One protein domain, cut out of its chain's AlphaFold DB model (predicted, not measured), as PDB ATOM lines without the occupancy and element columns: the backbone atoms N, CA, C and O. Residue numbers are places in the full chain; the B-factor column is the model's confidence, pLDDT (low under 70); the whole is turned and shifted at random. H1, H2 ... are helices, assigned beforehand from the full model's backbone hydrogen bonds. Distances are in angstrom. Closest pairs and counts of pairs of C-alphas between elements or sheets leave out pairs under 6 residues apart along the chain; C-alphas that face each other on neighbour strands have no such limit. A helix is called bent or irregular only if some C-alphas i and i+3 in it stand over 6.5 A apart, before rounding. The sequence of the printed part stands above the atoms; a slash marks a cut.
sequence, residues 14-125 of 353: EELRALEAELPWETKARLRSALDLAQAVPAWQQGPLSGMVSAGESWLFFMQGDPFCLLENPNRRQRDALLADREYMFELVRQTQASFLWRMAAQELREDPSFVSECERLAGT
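AT A GLANCE: This is residues 14 to 125 of the 353 residues of the protein "ANK1 protein" of Symbiodinium natans (UniProt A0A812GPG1). Two groups of helices are bridged by a long one: at one end H1 and H2 fold back on each other as a helical hairpin, at the other H6, H7 and H9 pack together, and H3 runs from H2 toward the end of H6. H4 and H5 lead the chain on from H3 to H6, H8 joins H7 to H9, and residues 39 to 45 and 72 to 77 stick out. The printed part has 112 residues with nine named helices, H1 to H9 in order, and no named strand: all helix. It is compact, with a radius of gyration of the C-alphas of 14.8 A, and spans 40 by 32 by 25 A.

IN THESE COORDINATES: Find C-alpha 14 at (20.982, -56.399, -2.836), where H1, residues 14 to 22, begins. Next come H2, residues 25 to 39, 21.0 A long, and H3, residues 50 to 65, 21.7 A, which starts at C-alpha 50 at (25.935, -48.839, -11.929). Read on through H4, residues 67 to 70, and H5, residues 76 to 83, to H6, residues 86 to 96, 15.3 A. H7 is residues 99 to 104 and H8 residues 107 to 110; H9, residues 113 to 123, 15.4 A, ends at C-alpha 123 at (55.534, -50.331, 0.466). H7 is only just irregular, with C-alphas 99 and 102 6.6 A apart.

HOW THE PARTS SIT: Start with the hairpin of H1 and H2: they touch, closest at the C-alphas of Glu 20 and Lys 28, 5.6 A, at a shallow tilt of 18 degrees, opposite ways. H2 only just touches H3, with 3 pairs of C-alphas within 8 A, closest at Ala 34 and Val 53, 6.6 A, at a steep tilt of 53 degrees. H3 and H6 are close but not clearly touching, the C-alphas of Gln 64 and Thr 96 being 6.6 A apart. Look next at H6 and H9, which touch with 12 pairs of C-alphas within 8 A, closest at Arg 94 and Leu 122, 5.2 A, at a shallow tilt of 26 degrees, the same way. H7 forms a hairpin with H6 and touches H9, closest at the C-alphas of Ser 99 and Ala 123, 5.0 A. H5 and H6 only just touch, only at the corner, closest at the C-alphas of Leu 82 and Tyr 88, 6.7 A. H1 and H9 are apart. Every O i to N i+4 pair is within hydrogen-bond range in H5, H6 and H9; the counts are 3 of 5 in H1, 10 of 11 in H2, 11 of 12 in H3 and 0 of 2 in H7, where 3 of 3 O i to N i+3 pairs are within range, and H4 and H8 are too short for such a pair.

THE WHOLE: The two C-alphas farthest apart, those of Trp 44 and Thr 125, are 46.0 A from each other. The printed part has no cut, and no link is long; the link from H2 to H3, 10 residues, is short and the others are tight. In the B-factor column the mean pLDDT of the printed part is 72.3, and 55 residues are under 70, among them residues 25 to 74, with H3 at a mean of 44.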
ATOM      1  N   GLU A  14      21.357 -55.082  -3.349       71.31
ATOM      2  CA  GLU A  14      20.982 -56.399  -2.836       71.31
ATOM      3  C   GLU A  14      21.703 -57.545  -3.568       71.31
ATOM      4  O   GLU A  14      22.170 -58.479  -2.915       71.31
ATOM      5  N   GLU A  15      21.865 -57.463  -4.893       69.56
ATOM      6  CA  GLU A  15      22.608 -58.462  -5.683       69.56
ATOM      7  C   GLU A  15      24.110 -58.452  -5.360       69.56
ATOM      8  O   GLU A  15      24.722 -59.512  -5.224       69.56
ATOM      9  N   LEU A  16      24.700 -57.271  -5.155       67.38
ATOM     10  CA  LEU A  16      26.092 -57.134  -4.721       67.38
ATOM     11  C   LEU A  16      26.302 -57.680  -3.299       67.38
ATOM     12  O   LEU A  16      27.286 -58.371  -3.050       67.38
ATOM     13  N   ARG A  17      25.356 -57.458  -2.376       73.31
ATOM     14  CA  ARG A  17      25.397 -58.043  -1.023       73.31
ATOM     15  C   ARG A  17      25.253 -59.567  -1.026       73.31
ATOM     16  O   ARG A  17      25.876 -60.233  -0.205       73.31
ATOM     17  N   ALA A  18      24.473 -60.128  -1.948       75.19
ATOM     18  CA  ALA A  18      24.382 -61.578  -2.123       75.19
ATOM     19  C   ALA A  18      25.706 -62.168  -2.652       75.19
ATOM     20  O   ALA A  18      26.187 -63.168  -2.120       75.19
ATOM     21  N   LEU A  19      26.344 -61.498  -3.619       67.94
ATOM     22  CA  LEU A  19      27.672 -61.853  -4.143       67.94
ATOM     23  C   LEU A  19      28.772 -61.784  -3.074       67.94
ATOM     24  O   LEU A  19      29.667 -62.626  -3.047       67.94
ATOM     25  N   GLU A  20      28.692 -60.829  -2.147       69.75
ATOM     26  CA  GLU A  20      29.632 -60.693  -1.031       69.75
ATOM     27  C   GLU A  20      29.744 -61.972  -0.181       69.75
ATOM     28  O   GLU A  20      30.811 -62.271   0.353       69.75
ATOM     29  N   ALA A  21      28.679 -62.770  -0.059       73.25
ATOM     30  CA  ALA A  21      28.720 -64.027   0.686       73.25
ATOM     31  C   ALA A  21      29.633 -65.077   0.023       73.25
ATOM     32  O   ALA A  21      30.275 -65.857   0.733       73.25
ATOM     33  N   GLU A  22      29.771 -65.030  -1.303       72.44
ATOM     34  CA  GLU A  22      30.422 -66.061  -2.123       72.44
ATOM     35  C   GLU A  22      31.850 -65.701  -2.570       72.44
ATOM     36  O   GLU A  22      32.585 -66.554  -3.065       72.44
ATOM     37  N   LEU A  23      32.278 -64.449  -2.379       67.31
ATOM     38  CA  LEU A  23      33.582 -63.970  -2.844       67.31
ATOM     39  C   LEU A  23      34.751 -64.328  -1.894       67.31
ATOM     40  O   LEU A  23      34.553 -64.459  -0.687       67.31
ATOM     41  N   PRO A  24      35.998 -64.438  -2.390       73.50
ATOM     42  CA  PRO A  24      37.192 -64.509  -1.540       73.50
ATOM     43  C   PRO A  24      37.320 -63.284  -0.623       73.50
ATOM     44  O   PRO A  24      36.855 -62.193  -0.965       73.50
ATOM     45  N   TRP A  25      37.951 -63.444   0.546       57.88
ATOM     46  CA  TRP A  25      37.968 -62.414   1.594       57.88
ATOM     47  C   TRP A  25      38.594 -61.084   1.131       57.88
ATOM     48  O   TRP A  25      38.088 -60.026   1.511       57.88
ATOM     49  N   GLU A  26      39.611 -61.116   0.257       49.97
ATOM     50  CA  GLU A  26      40.230 -59.904  -0.301       49.97
ATOM     51  C   GLU A  26      39.234 -59.091  -1.145       49.97
ATOM     52  O   GLU A  26      39.231 -57.859  -1.128       49.97
ATOM     53  N   THR A  27      38.348 -59.780  -1.866       59.56
ATOM     54  CA  THR A  27      37.320 -59.161  -2.711       59.56
ATOM     55  C   THR A  27      36.132 -58.675  -1.878       59.56
ATOM     56  O   THR A  27      35.558 -57.632  -2.189       59.56
ATOM     57  N   LYS A  28      35.805 -59.355  -0.767       65.19
ATOM     58  CA  LYS A  28      34.761 -58.904   0.173       65.19
ATOM     59  C   LYS A  28      35.099 -57.558   0.807       65.19
ATOM     60  O   LYS A  28      34.225 -56.704   0.895       65.19
ATOM     61  N   ALA A  29      36.351 -57.346   1.222       58.47
ATOM     62  CA  ALA A  29      36.779 -56.077   1.818       58.47
ATOM     63  C   ALA A  29      36.634 -54.895   0.836       58.47
ATOM     64  O   ALA A  29      36.167 -53.815   1.209       58.47
ATOM     65  N   ARG A  30      36.955 -55.132  -0.443       53.94
ATOM     66  CA  ARG A  30      36.803 -54.156  -1.536       53.94
ATOM     67  C   ARG A  30      35.337 -53.850  -1.839       53.94
ATOM     68  O   ARG A  30      34.976 -52.686  -1.990       53.94
ATOM     69  N   LEU A  31      34.492 -54.882  -1.862       63.38
ATOM     70  CA  LEU A  31      33.057 -54.738  -2.097       63.38
ATOM     71  C   LEU A  31      32.349 -54.026  -0.934       63.38
ATOM     72  O   LEU A  31      31.533 -53.145  -1.180       63.38
ATOM     73  N   ARG A  32      32.708 -54.333   0.319       66.44
ATOM     74  CA  ARG A  32      32.180 -53.644   1.510       66.44
ATOM     75  C   ARG A  32      32.506 -52.162   1.515       66.44
ATOM     76  O   ARG A  32      31.599 -51.354   1.650       66.44
ATOM     77  N   SER A  33      33.767 -51.812   1.266       59.44
ATOM     78  CA  SER A  33      34.192 -50.408   1.209       59.44
ATOM     79  C   SER A  33      33.407 -49.632   0.141       59.44
ATOM     80  O   SER A  33      32.949 -48.520   0.388       59.44
ATOM     81  N   ALA A  34      33.171 -50.241  -1.028       54.44
ATOM     82  CA  ALA A  34      32.357 -49.649  -2.091       54.44
ATOM     83  C   ALA A  34      30.865 -49.520  -1.717       54.44
ATOM     84  O   ALA A  34      30.230 -48.521  -2.061       54.44
ATOM     85  N   LEU A  35      30.306 -50.505  -1.007       60.72
ATOM     86  CA  LEU A  35      28.919 -50.489  -0.530       60.72
ATOM     87  C   LEU A  35      28.700 -49.447   0.578       60.72
ATOM     88  O   LEU A  35      27.700 -48.733   0.539       60.72
ATOM     89  N   ASP A  36      29.639 -49.312   1.514       66.31
ATOM     90  CA  ASP A  36      29.583 -48.319   2.593       66.31
ATOM     91  C   ASP A  36      29.691 -46.889   2.029       66.31
ATOM     92  O   ASP A  36      28.918 -46.002   2.404       66.31
ATOM     93  N   LEU A  37      30.557 -46.684   1.029       53.44
ATOM     94  CA  LEU A  37      30.647 -45.437   0.258       53.44
ATOM     95  C   LEU A  37      29.347 -45.109  -0.492       53.44
ATOM     96  O   LEU A  37      28.934 -43.951  -0.516       53.44
ATOM     97  N   ALA A  38      28.676 -46.107  -1.077       53.41
ATOM     98  CA  ALA A  38      27.399 -45.909  -1.764       53.41
ATOM     99  C   ALA A  38      26.259 -45.528  -0.798       53.41
ATOM    100  O   ALA A  38      25.349 -44.789  -1.175       53.41
ATOM    101  N   GLN A  39      26.318 -45.995   0.453       58.53
ATOM    102  CA  GLN A  39      25.314 -45.712   1.488       58.53
ATOM    103  C   GLN A  39      25.509 -44.359   2.181       58.53
ATOM    104  O   GLN A  39      24.537 -43.777   2.661       58.53
ATOM    105  N   ALA A  40      26.730 -43.820   2.185       51.25
ATOM    106  CA  ALA A  40      27.029 -42.490   2.715       51.25
ATOM    107  C   ALA A  40      26.539 -41.335   1.810       51.25
ATOM    108  O   ALA A  40      26.538 -40.174   2.228       51.25
ATOM    109  N   VAL A  41      26.112 -41.629   0.575       45.41
ATOM    110  CA  VAL A  41      25.613 -40.636  -0.386       45.41
ATOM    111  C   VAL A  41      24.099 -40.435  -0.203       45.41
ATOM    112  O   VAL A  41      23.337 -41.400  -0.329       45.41
ATOM    113  N   PRO A  42      23.624 -39.198   0.056       50.66
ATOM    114  CA  PRO A  42      22.202 -38.908   0.227       50.66
ATOM    115  C   PRO A  42      21.356 -39.404  -0.954       50.66
ATOM    116  O   PRO A  42      21.735 -39.218  -2.108       50.66
ATOM    117  N   ALA A  43      20.174 -39.963  -0.673       45.50
ATOM    118  CA  ALA A  43      19.298 -40.619  -1.656       45.50
ATOM    119  C   ALA A  43      18.964 -39.775  -2.907       45.50
ATOM    120  O   ALA A  43      18.689 -40.320  -3.969       45.50
ATOM    121  N   TRP A  44      19.031 -38.444  -2.817       41.84
ATOM    122  CA  TRP A  44      18.785 -37.533  -3.940       41.84
ATOM    123  C   TRP A  44      19.983 -37.364  -4.897       41.84
ATOM    124  O   TRP A  44      19.821 -36.799  -5.975       41.84
ATOM    125  N   GLN A  45      21.174 -37.855  -4.529       43.59
ATOM    126  CA  GLN A  45      22.368 -37.939  -5.385       43.59
ATOM    127  C   GLN A  45      22.594 -39.347  -5.960       43.59
ATOM    128  O   GLN A  45      23.534 -39.552  -6.729       43.59
ATOM    129  N   GLN A  46      21.730 -40.311  -5.629       45.72
ATOM    130  CA  GLN A  46      21.776 -41.667  -6.170       45.72
ATOM    131  C   GLN A  46      21.180 -41.679  -7.588       45.72
ATOM    132  O   GLN A  46      20.037 -42.067  -7.816       45.72
ATOM    133  N   GLY A  47      21.970 -41.229  -8.569       52.66
ATOM    134  CA  GLY A  47      21.794 -41.666  -9.957       52.66
ATOM    135  C   GLY A  47      21.983 -43.189 -10.075       52.66
ATOM    136  O   GLY A  47      22.287 -43.842  -9.074       52.66
ATOM    137  N   PRO A  48      21.817 -43.795 -11.268       44.38
ATOM    138  CA  PRO A  48      21.959 -45.241 -11.422       44.38
ATOM    139  C   PRO A  48      23.304 -45.720 -10.848       44.38
ATOM    140  O   PRO A  48      24.375 -45.386 -11.357       44.38
ATOM    141  N   LEU A  49      23.224 -46.494  -9.755       40.19
ATOM    142  CA  LEU A  49      24.338 -47.000  -8.935       40.19
ATOM    143  C   LEU A  49      25.388 -47.788  -9.739       40.19
ATOM    144  O   LEU A  49      26.538 -47.905  -9.313       40.19
ATOM    145  N   SER A  50      25.029 -48.241 -10.944       38.81
ATOM    146  CA  SER A  50      25.935 -48.839 -11.929       38.81
ATOM    147  C   SER A  50      27.098 -47.928 -12.335       38.81
ATOM    148  O   SER A  50      28.159 -48.425 -12.712       38.81
ATOM    149  N   GLY A  51      26.946 -46.604 -12.224       39.94
ATOM    150  CA  GLY A  51      28.018 -45.642 -12.483       39.94
ATOM    151  C   GLY A  51      29.040 -45.515 -11.348       39.94
ATOM    152  O   GLY A  51      30.195 -45.215 -11.619       39.94
ATOM    153  N   MET A  52      28.663 -45.756 -10.087       35.88
ATOM    154  CA  MET A  52      29.557 -45.530  -8.935       35.88
ATOM    155  C   MET A  52      30.374 -46.768  -8.557       35.88
ATOM    156  O   MET A  52      31.551 -46.635  -8.232       35.88
ATOM    157  N   VAL A  53      29.802 -47.972  -8.671       39.56
ATOM    158  CA  VAL A  53      30.549 -49.230  -8.472       39.56
ATOM    159  C   VAL A  53      31.541 -49.449  -9.620       39.56
ATOM    160  O   VAL A  53      32.702 -49.773  -9.378       39.56
ATOM    161  N   SER A  54      31.141 -49.130 -10.861       43.12
ATOM    162  CA  SER A  54      32.079 -49.089 -11.989       43.12
ATOM    163  C   SER A  54      33.101 -47.958 -11.862       43.12
ATOM    164  O   SER A  54      34.236 -48.153 -12.284       43.12
ATOM    165  N   ALA A  55      32.762 -46.818 -11.244       39.53
ATOM    166  CA  ALA A  55      33.725 -45.756 -10.968       39.53
ATOM    167  C   ALA A  55      34.749 -46.154  -9.904       39.53
ATOM    168  O   ALA A  55      35.895 -45.784 -10.085       39.53
ATOM    169  N   GLY A  56      34.384 -46.909  -8.859       38.59
ATOM    170  CA  GLY A  56      35.299 -47.389  -7.812       38.59
ATOM    171  C   GLY A  56      36.278 -48.465  -8.295       38.59
ATOM    172  O   GLY A  56      37.481 -48.368  -8.042       38.59
ATOM    173  N   GLU A  57      35.792 -49.448  -9.063       39.91
ATOM    174  CA  GLU A  57      36.647 -50.451  -9.718       39.91
ATOM    175  C   GLU A  57      37.481 -49.836 -10.849       39.91
ATOM    176  O   GLU A  57      38.679 -50.108 -10.940       39.91
ATOM    177  N   SER A  58      36.898 -48.936 -11.655       44.53
ATOM    178  CA  SER A  58      37.665 -48.149 -12.629       44.53
ATOM    179  C   SER A  58      38.668 -47.245 -11.930       44.53
ATOM    180  O   SER A  58      39.744 -47.059 -12.464       44.53
ATOM    181  N   TRP A  59      38.382 -46.719 -10.740       44.38
ATOM    182  CA  TRP A  59      39.297 -45.857  -9.994       44.38
ATOM    183  C   TRP A  59      40.509 -46.602  -9.472       44.38
ATOM    184  O   TRP A  59      41.628 -46.142  -9.650       44.38
ATOM    185  N   LEU A  60      40.305 -47.766  -8.859       43.41
ATOM    186  CA  LEU A  60      41.407 -48.637  -8.462       43.41
ATOM    187  C   LEU A  60      42.197 -49.103  -9.683       43.41
ATOM    188  O   LEU A  60      43.418 -49.124  -9.618       43.41
ATOM    189  N   PHE A  61      41.542 -49.390 -10.809       44.91
ATOM    190  CA  PHE A  61      42.211 -49.712 -12.071       44.91
ATOM    191  C   PHE A  61      42.996 -48.515 -12.645       44.91
ATOM    192  O   PHE A  61      44.139 -48.671 -13.072       44.91
ATOM    193  N   PHE A  62      42.430 -47.307 -12.590       49.06
ATOM    194  CA  PHE A  62      43.067 -46.052 -12.994       49.06
ATOM    195  C   PHE A  62      44.220 -45.685 -12.069       49.06
ATOM    196  O   PHE A  62      45.214 -45.196 -12.572       49.06
ATOM    197  N   MET A  63      44.147 -45.978 -10.769       49.28
ATOM    198  CA  MET A  63      45.225 -45.750  -9.800       49.28
ATOM    199  C   MET A  63      46.306 -46.830  -9.811       49.28
ATOM    200  O   MET A  63      47.486 -46.543  -9.625       49.28
ATOM    201  N   GLN A  64      45.925 -48.083 -10.068       53.94
ATOM    202  CA  GLN A  64      46.861 -49.158 -10.397       53.94
ATOM    203  C   GLN A  64      47.578 -48.851 -11.717       53.94
ATOM    204  O   GLN A  64      48.739 -49.227 -11.889       53.94
ATOM    205  N   GLY A  65      46.911 -48.144 -12.635       57.78
ATOM    206  CA  GLY A  65      47.471 -47.531 -13.837       57.78
ATOM    207  C   GLY A  65      48.354 -46.320 -13.526       57.78
ATOM    208  O   GLY A  65      49.505 -46.296 -13.936       57.78
ATOM    209  N   ASP A  66      47.875 -45.385 -12.724       66.06
ATOM    210  CA  ASP A  66      48.511 -44.116 -12.402       66.06
ATOM    211  C   ASP A  66      48.036 -43.599 -11.028       66.06
ATOM    212  O   ASP A  66      46.944 -43.029 -10.926       66.06
ATOM    213  N   PRO A  67      48.824 -43.743  -9.948       63.19
ATOM    214  CA  PRO A  67      48.421 -43.268  -8.622       63.19
ATOM    215  C   PRO A  67      48.263 -41.739  -8.564       63.19
ATOM    216  O   PRO A  67      47.670 -41.216  -7.622       63.19
ATOM    217  N   PHE A  68      48.757 -41.016  -9.574       64.44
ATOM    218  CA  PHE A  68      48.668 -39.566  -9.660       64.44
ATOM    219  C   PHE A  68      47.334 -39.070 -10.230       64.44
ATOM    220  O   PHE A  68      47.027 -37.891 -10.071       64.44
ATOM    221  N   CYS A  69      46.470 -39.942 -10.768       68.56
ATOM    222  CA  CYS A  69      45.124 -39.530 -11.195       68.56
ATOM    223  C   CYS A  69      44.270 -38.970 -10.034       68.56
ATOM    224  O   CYS A  69      43.349 -38.183 -10.256       68.56
ATOM    225  N   LEU A  70      44.628 -39.296  -8.782       65.12
ATOM    226  CA  LEU A  70      44.092 -38.661  -7.573       65.12
ATOM    227  C   LEU A  70      44.242 -37.140  -7.580       65.12
ATOM    228  O   LEU A  70      43.351 -36.421  -7.126       65.12
ATOM    229  N   LEU A  71      45.386 -36.656  -8.061       62.06
ATOM    230  CA  LEU A  71      45.731 -35.237  -8.080       62.06
ATOM    231  C   LEU A  71      44.951 -34.489  -9.154       62.06
ATOM    232  O   LEU A  71      44.601 -33.327  -8.957       62.06
ATOM    233  N   GLU A  72      44.624 -35.182 -10.240       67.38
ATOM    234  CA  GLU A  72      43.914 -34.643 -11.398       67.38
ATOM    235  C   GLU A  72      42.379 -34.719 -11.253       67.38
ATOM    236  O   GLU A  72      41.647 -34.271 -12.136       67.38
ATOM    237  N   ASN A  73      41.861 -35.255 -10.136       66.56
ATOM    238  CA  ASN A  73      40.421 -35.427  -9.933       66.56
ATOM    239  C   ASN A  73      39.686 -34.072  -9.772       66.56
ATOM    240  O   ASN A  73      39.969 -33.329  -8.824       66.56
ATOM    241  N   PRO A  74      38.670 -33.769 -10.610       56.81
ATOM    242  CA  PRO A  74      37.884 -32.538 -10.499       56.81
ATOM    243  C   PRO A  74      36.975 -32.485  -9.257       56.81
ATOM    244  O   PRO A  74      36.577 -31.397  -8.833       56.81
ATOM    245  N   ASN A  75      36.634 -33.623  -8.638       82.19
ATOM    246  CA  ASN A  75      35.813 -33.663  -7.427       82.19
ATOM    247  C   ASN A  75      36.671 -33.638  -6.155       82.19
ATOM    248  O   ASN A  75      36.920 -34.657  -5.505       82.19
ATOM    249  N   ARG A  76      37.062 -32.421  -5.766       82.00
ATOM    250  CA  ARG A  76      37.875 -32.152  -4.573       82.00
ATOM    251  C   ARG A  76      37.335 -32.805  -3.296       82.00
ATOM    252  O   ARG A  76      38.123 -33.321  -2.518       82.00
ATOM    253  N   ARG A  77      36.012 -32.829  -3.079       82.00
ATOM    254  CA  ARG A  77      35.430 -33.391  -1.843       82.00
ATOM    255  C   ARG A  77      35.634 -34.897  -1.733       82.00
ATOM    256  O   ARG A  77      35.966 -35.382  -0.661       82.00
ATOM    257  N   GLN A  78      35.436 -35.625  -2.831       80.12
ATOM    258  CA  GLN A  78      35.659 -37.073  -2.852       80.12
ATOM    259  C   GLN A  78      37.137 -37.400  -2.657       80.12
ATOM    260  O   GLN A  78      37.470 -38.273  -1.864       80.12
ATOM    261  N   ARG A  79      38.022 -36.658  -3.330       85.12
ATOM    262  CA  ARG A  79      39.467 -36.800  -3.157       85.12
ATOM    263  C   ARG A  79      39.887 -36.558  -1.708       85.12
ATOM    264  O   ARG A  79      40.568 -37.396  -1.134       85.12
ATOM    265  N   ASP A  80      39.469 -35.441  -1.118       87.62
ATOM    266  CA  ASP A  80      39.858 -35.076   0.245       87.62
ATOM    267  C   ASP A  80      39.322 -36.108   1.269       87.62
ATOM    268  O   ASP A  80      40.026 -36.442   2.218       87.62
ATOM    269  N   ALA A  81      38.136 -36.694   1.037       86.81
ATOM    270  CA  ALA A  81      37.608 -37.791   1.855       86.81
ATOM    271  C   ALA A  81      38.447 -39.078   1.750       86.81
ATOM    272  O   ALA A  81      38.739 -39.696   2.767       86.81
ATOM    273  N   LEU A  82      38.875 -39.461   0.541       86.69
ATOM    274  CA  LEU A  82      39.724 -40.640   0.327       86.69
ATOM    275  C   LEU A  82      41.117 -40.470   0.942       86.69
ATOM    276  O   LEU A  82      41.649 -41.396   1.541       86.69
ATOM    277  N   LEU A  83      41.698 -39.273   0.840       89.88
ATOM    278  CA  LEU A  83      42.997 -38.965   1.446       89.88
ATOM    279  C   LEU A  83      42.938 -38.926   2.982       89.88
ATOM    280  O   LEU A  83      43.978 -39.047   3.626       89.88
ATOM    281  N   ALA A  84      41.748 -38.766   3.567       93.81
ATOM    282  CA  ALA A  84      41.515 -38.860   5.008       93.81
ATOM    283  C   ALA A  84      41.208 -40.292   5.491       93.81
ATOM    284  O   ALA A  84      41.186 -40.535   6.698       93.81
ATOM    285  N   ASP A  85      40.990 -41.245   4.579       93.19
ATOM    286  CA  ASP A  85      40.705 -42.640   4.911       93.19
ATOM    287  C   ASP A  85      42.008 -43.447   5.046       93.19
ATOM    288  O   ASP A  85      42.741 -43.689   4.083       93.19
ATOM    289  N   ARG A  86      42.296 -43.883   6.278       96.69
ATOM    290  CA  ARG A  86      43.494 -44.661   6.624       96.69
ATOM    291  C   ARG A  86      43.585 -45.975   5.848       96.69
ATOM    292  O   ARG A  86      44.649 -46.289   5.314       96.69
ATOM    293  N   GLU A  87      42.503 -46.746   5.815       94.06
ATOM    294  CA  GLU A  87      42.502 -48.087   5.220       94.06
ATOM    295  C   GLU A  87      42.635 -48.003   3.705       94.06
ATOM    296  O   GLU A  87      43.374 -48.777   3.088       94.06
ATOM    297  N   TYR A  88      41.993 -46.998   3.111       89.06
ATOM    298  CA  TYR A  88      42.177 -46.683   1.706       89.06
ATOM    299  C   TYR A  88      43.638 -46.358   1.382       89.06
ATOM    300  O   TYR A  88      44.199 -46.931   0.446       89.06
ATOM    301  N   MET A  89      44.286 -45.489   2.166       92.94
ATOM    302  CA  MET A  89      45.693 -45.139   1.951       92.94
ATOM    303  C   MET A  89      46.625 -46.347   2.123       92.94
ATOM    304  O   MET A  89      47.561 -46.512   1.339       92.94
ATOM    305  N   PHE A  90      46.359 -47.231   3.087       94.81
ATOM    306  CA  PHE A  90      47.111 -48.479   3.241       94.81
ATOM    307  C   PHE A  90      46.949 -49.419   2.048       94.81
ATOM    308  O   PHE A  90      47.947 -49.943   1.549       94.81
ATOM    309  N   GLU A  91      45.725 -49.627   1.560       89.56
ATOM    310  CA  GLU A  91      45.506 -50.447   0.365       89.56
ATOM    311  C   GLU A  91      46.160 -49.813  -0.863       89.56
ATOM    312  O   GLU A  91      46.813 -50.512  -1.636       89.56
ATOM    313  N   LEU A  92      46.075 -48.490  -1.010       86.31
ATOM    314  CA  LEU A  92      46.742 -47.770  -2.084       86.31
ATOM    315  C   LEU A  92      48.255 -48.012  -2.052       86.31
ATOM    316  O   LEU A  92      48.820 -48.433  -3.062       86.31
ATOM    317  N   VAL A  93      48.911 -47.825  -0.904       91.75
ATOM    318  CA  VAL A  93      50.355 -48.071  -0.754       91.75
ATOM    319  C   VAL A  93      50.704 -49.538  -1.008       91.75
ATOM    320  O   VAL A  93      51.650 -49.818  -1.739       91.75
ATOM    321  N   ARG A  94      49.915 -50.488  -0.500       91.88
ATOM    322  CA  ARG A  94      50.124 -51.928  -0.725       91.88
ATOM    323  C   ARG A  94      50.045 -52.300  -2.206       91.88
ATOM    324  O   ARG A  94      50.880 -53.049  -2.707       91.88
ATOM    325  N   GLN A  95      49.051 -51.774  -2.920       85.25
ATOM    326  CA  GLN A  95      48.858 -52.054  -4.344       85.25
ATOM    327  C   GLN A  95      49.914 -51.386  -5.219       85.25
ATOM    328  O   GLN A  95      50.210 -51.870  -6.309       85.25
ATOM    329  N   THR A  96      50.486 -50.276  -4.774       85.06
ATOM    330  CA  THR A  96      51.394 -49.458  -5.582       85.06
ATOM    331  C   THR A  96      52.865 -49.641  -5.231       85.06
ATOM    332  O   THR A  96      53.727 -49.392  -6.072       85.06
ATOM    333  N   GLN A  97      53.148 -50.098  -4.011       91.19
ATOM    334  CA  GLN A  97      54.464 -50.099  -3.372       91.19
ATOM    335  C   GLN A  97      55.084 -48.692  -3.244       91.19
ATOM    336  O   GLN A  97      56.286 -48.542  -3.015       91.19
ATOM    337  N   ALA A  98      54.282 -47.634  -3.389       89.31
ATOM    338  CA  ALA A  98      54.734 -46.251  -3.323       89.31
ATOM    339  C   ALA A  98      54.626 -45.708  -1.893       89.31
ATOM    340  O   ALA A  98      53.610 -45.140  -1.497       89.31
ATOM    341  N   SER A  99      55.706 -45.867  -1.126       89.88
ATOM    342  CA  SER A  99      55.840 -45.368   0.246       89.88
ATOM    343  C   SER A  99      55.510 -43.881   0.339       89.88
ATOM    344  O   SER A  99      54.797 -43.471   1.239       89.88
ATOM    345  N   PHE A 100      55.928 -43.074  -0.632       88.19
ATOM    346  CA  PHE A 100      55.727 -41.625  -0.617       88.19
ATOM    347  C   PHE A 100      54.261 -41.167  -0.716       88.19
ATOM    348  O   PHE A 100      53.993 -39.997  -0.446       88.19
ATOM    349  N   LEU A 101      53.305 -42.044  -1.059       89.25
ATOM    350  CA  LEU A 101      51.891 -41.659  -1.181       89.25
ATOM    351  C   LEU A 101      51.273 -41.221   0.149       89.25
ATOM    352  O   LEU A 101      50.343 -40.418   0.137       89.25
ATOM    353  N   TRP A 102      51.815 -41.651   1.296       92.75
ATOM    354  CA  TRP A 102      51.343 -41.164   2.598       92.75
ATOM    355  C   TRP A 102      51.434 -39.633   2.704       92.75
ATOM    356  O   TRP A 102      50.619 -39.014   3.379       92.75
ATOM    357  N   ARG A 103      52.355 -38.987   1.973       91.44
ATOM    358  CA  ARG A 103      52.529 -37.521   1.965       91.44
ATOM    359  C   ARG A 103      51.355 -36.767   1.349       91.44
ATOM    360  O   ARG A 103      51.238 -35.559   1.570       91.44
ATOM    361  N   MET A 104      50.514 -37.467   0.591       90.00
ATOM    362  CA  MET A 104      49.275 -36.942   0.025       90.00
ATOM    363  C   MET A 104      48.090 -37.080   0.984       90.00
ATOM    364  O   MET A 104      47.067 -36.448   0.743       90.00
ATOM    365  N   ALA A 105      48.204 -37.894   2.040       92.94
ATOM    366  CA  ALA A 105      47.122 -38.107   2.992       92.94
ATOM    367  C   ALA A 105      46.722 -36.803   3.704       92.94
ATOM    368  O   ALA A 105      47.472 -35.817   3.732       92.94
ATOM    369  N   ALA A 106      45.539 -36.811   4.314       94.69
ATOM    370  CA  ALA A 106      45.076 -35.729   5.169       94.69
ATOM    371  C   ALA A 106      46.087 -35.445   6.292       94.69
ATOM    372  O   ALA A 106      46.868 -36.314   6.695       94.69
ATOM    373  N   GLN A 107      46.113 -34.200   6.767       96.50
ATOM    374  CA  GLN A 107      47.120 -33.728   7.720       96.50
ATOM    375  C   GLN A 107      47.169 -34.597   8.983       96.50
ATOM    376  O   GLN A 107      48.253 -34.964   9.424       96.50
ATOM    377  N   GLU A 108      46.006 -35.004   9.479       97.25
ATOM    378  CA  GLU A 108      45.833 -35.819  10.677       97.25
ATOM    379  C   GLU A 108      46.510 -37.190  10.550       97.25
ATOM    380  O   GLU A 108      47.063 -37.700  11.520       97.25
ATOM    381  N   LEU A 109      46.500 -37.783   9.351       97.69
ATOM    382  CA  LEU A 109      47.189 -39.048   9.089       97.69
ATOM    383  C   LEU A 109      48.698 -38.844   8.941       97.69
ATOM    384  O   LEU A 109      49.476 -39.639   9.459       97.69
ATOM    385  N   ARG A 110      49.131 -37.770   8.270       96.44
ATOM    386  CA  ARG A 110      50.563 -37.470   8.074       96.44
ATOM    387  C   ARG A 110      51.296 -37.171   9.376       96.44
ATOM    388  O   ARG A 110      52.492 -37.427   9.470       96.44
ATOM    389  N   GLU A 111      50.587 -36.617  10.351       96.50
ATOM    390  CA  GLU A 111      51.111 -36.323  11.684       96.50
ATOM    391  C   GLU A 111      51.093 -37.546  12.617       96.50
ATOM    392  O   GLU A 111      51.688 -37.483  13.691       96.50
ATOM    393  N   ASP A 112      50.472 -38.667  12.219       97.75
ATOM    394  CA  ASP A 112      50.473 -39.923  12.977       97.75
ATOM    395  C   ASP A 112      51.679 -40.811  12.596       97.75
ATOM    396  O   ASP A 112      51.698 -41.413  11.515       97.75
ATOM    397  N   PRO A 113      52.668 -40.999  13.495       97.31
ATOM    398  CA  PRO A 113      53.838 -41.831  13.214       97.31
ATOM    399  C   PRO A 113      53.499 -43.298  12.928       97.31
ATOM    400  O   PRO A 113      54.219 -43.959  12.178       97.31
ATOM    401  N   SER A 114      52.411 -43.826  13.505       97.94
ATOM    402  CA  SER A 114      51.989 -45.213  13.277       97.94
ATOM    403  C   SER A 114      51.477 -45.424  11.853       97.94
ATOM    404  O   SER A 114      51.750 -46.458  11.247       97.94
ATOM    405  N   PHE A 115      50.792 -44.422  11.298       97.69
ATOM    406  CA  PHE A 115      50.334 -44.431   9.915       97.69
ATOM    407  C   PHE A 115      51.515 -44.402   8.943       97.69
ATOM    408  O   PHE A 115      51.595 -45.245   8.052       97.69
ATOM    409  N   VAL A 116      52.464 -43.483   9.155       96.56
ATOM    410  CA  VAL A 116      53.659 -43.359   8.305       96.56
ATOM    411  C   VAL A 116      54.474 -44.656   8.313       96.56
ATOM    412  O   VAL A 116      54.786 -45.187   7.246       96.56
ATOM    413  N   SER A 117      54.748 -45.210   9.498       96.06
ATOM    414  CA  SER A 117      55.513 -46.454   9.639       96.06
ATOM    415  C   SER A 117      54.825 -47.644   8.963       96.06
ATOM    416  O   SER A 117      55.482 -48.453   8.303       96.06
ATOM    417  N   GLU A 118      53.497 -47.739   9.065       97.62
ATOM    418  CA  GLU A 118      52.734 -48.797   8.405       97.62
ATOM    419  C   GLU A 118      52.737 -48.633   6.877       97.62
ATOM    420  O   GLU A 118      52.915 -49.618   6.160       97.62
ATOM    421  N   CYS A 119      52.639 -47.406   6.351       96.75
ATOM    422  CA  CYS A 119      52.808 -47.146   4.918       96.75
ATOM    423  C   CYS A 119      54.197 -47.570   4.415       96.75
ATOM    424  O   CYS A 119      54.297 -48.245   3.391       96.75
ATOM    425  N   GLU A 120      55.270 -47.225   5.127       95.00
ATOM    426  CA  GLU A 120      56.633 -47.648   4.769       95.00
ATOM    427  C   GLU A 120      56.762 -49.176   4.762       95.00
ATOM    428  O   GLU A 120      57.267 -49.762   3.800       95.00
ATOM    429  N   ARG A 121      56.215 -49.841   5.785       96.12
ATOM    430  CA  ARG A 121      56.190 -51.304   5.880       96.12
ATOM    431  C   ARG A 121      55.422 -51.946   4.721       96.12
ATOM    432  O   ARG A 121      55.872 -52.951   4.173       96.12
ATOM    433  N   LEU A 122      54.265 -51.389   4.355       95.50
ATOM    434  CA  LEU A 122      53.419 -51.884   3.264       95.50
ATOM    435  C   LEU A 122      54.041 -51.665   1.883       95.50
ATOM    436  O   LEU A 122      53.825 -52.482   0.990       95.50
ATOM    437  N   ALA A 123      54.813 -50.591   1.706       93.81
ATOM    438  CA  ALA A 123      55.534 -50.331   0.466       93.81
ATOM    439  C   ALA A 123      56.653 -51.354   0.212       93.81
ATOM    440  O   ALA A 123      56.952 -51.673  -0.941       93.81
ATOM    441  N   GLY A 124      57.236 -51.901   1.281       94.38
ATOM    442  CA  GLY A 124      58.323 -52.869   1.208       94.38
ATOM    443  C   GLY A 124      59.690 -52.205   1.030       94.38
ATOM    444  O   GLY A 124      59.896 -51.054   1.396       94.38
ATOM    445  N   THR A 125      60.659 -52.958   0.511       95.25
ATOM    446  CA  THR A 125      62.072 -52.544   0.425       95.25
ATOM    447  C   THR A 125      62.713 -53.036  -0.871       95.25
ATOM    448  O   THR A 125      62.173 -53.944  -1.502       95.25
TER     449      THR A 125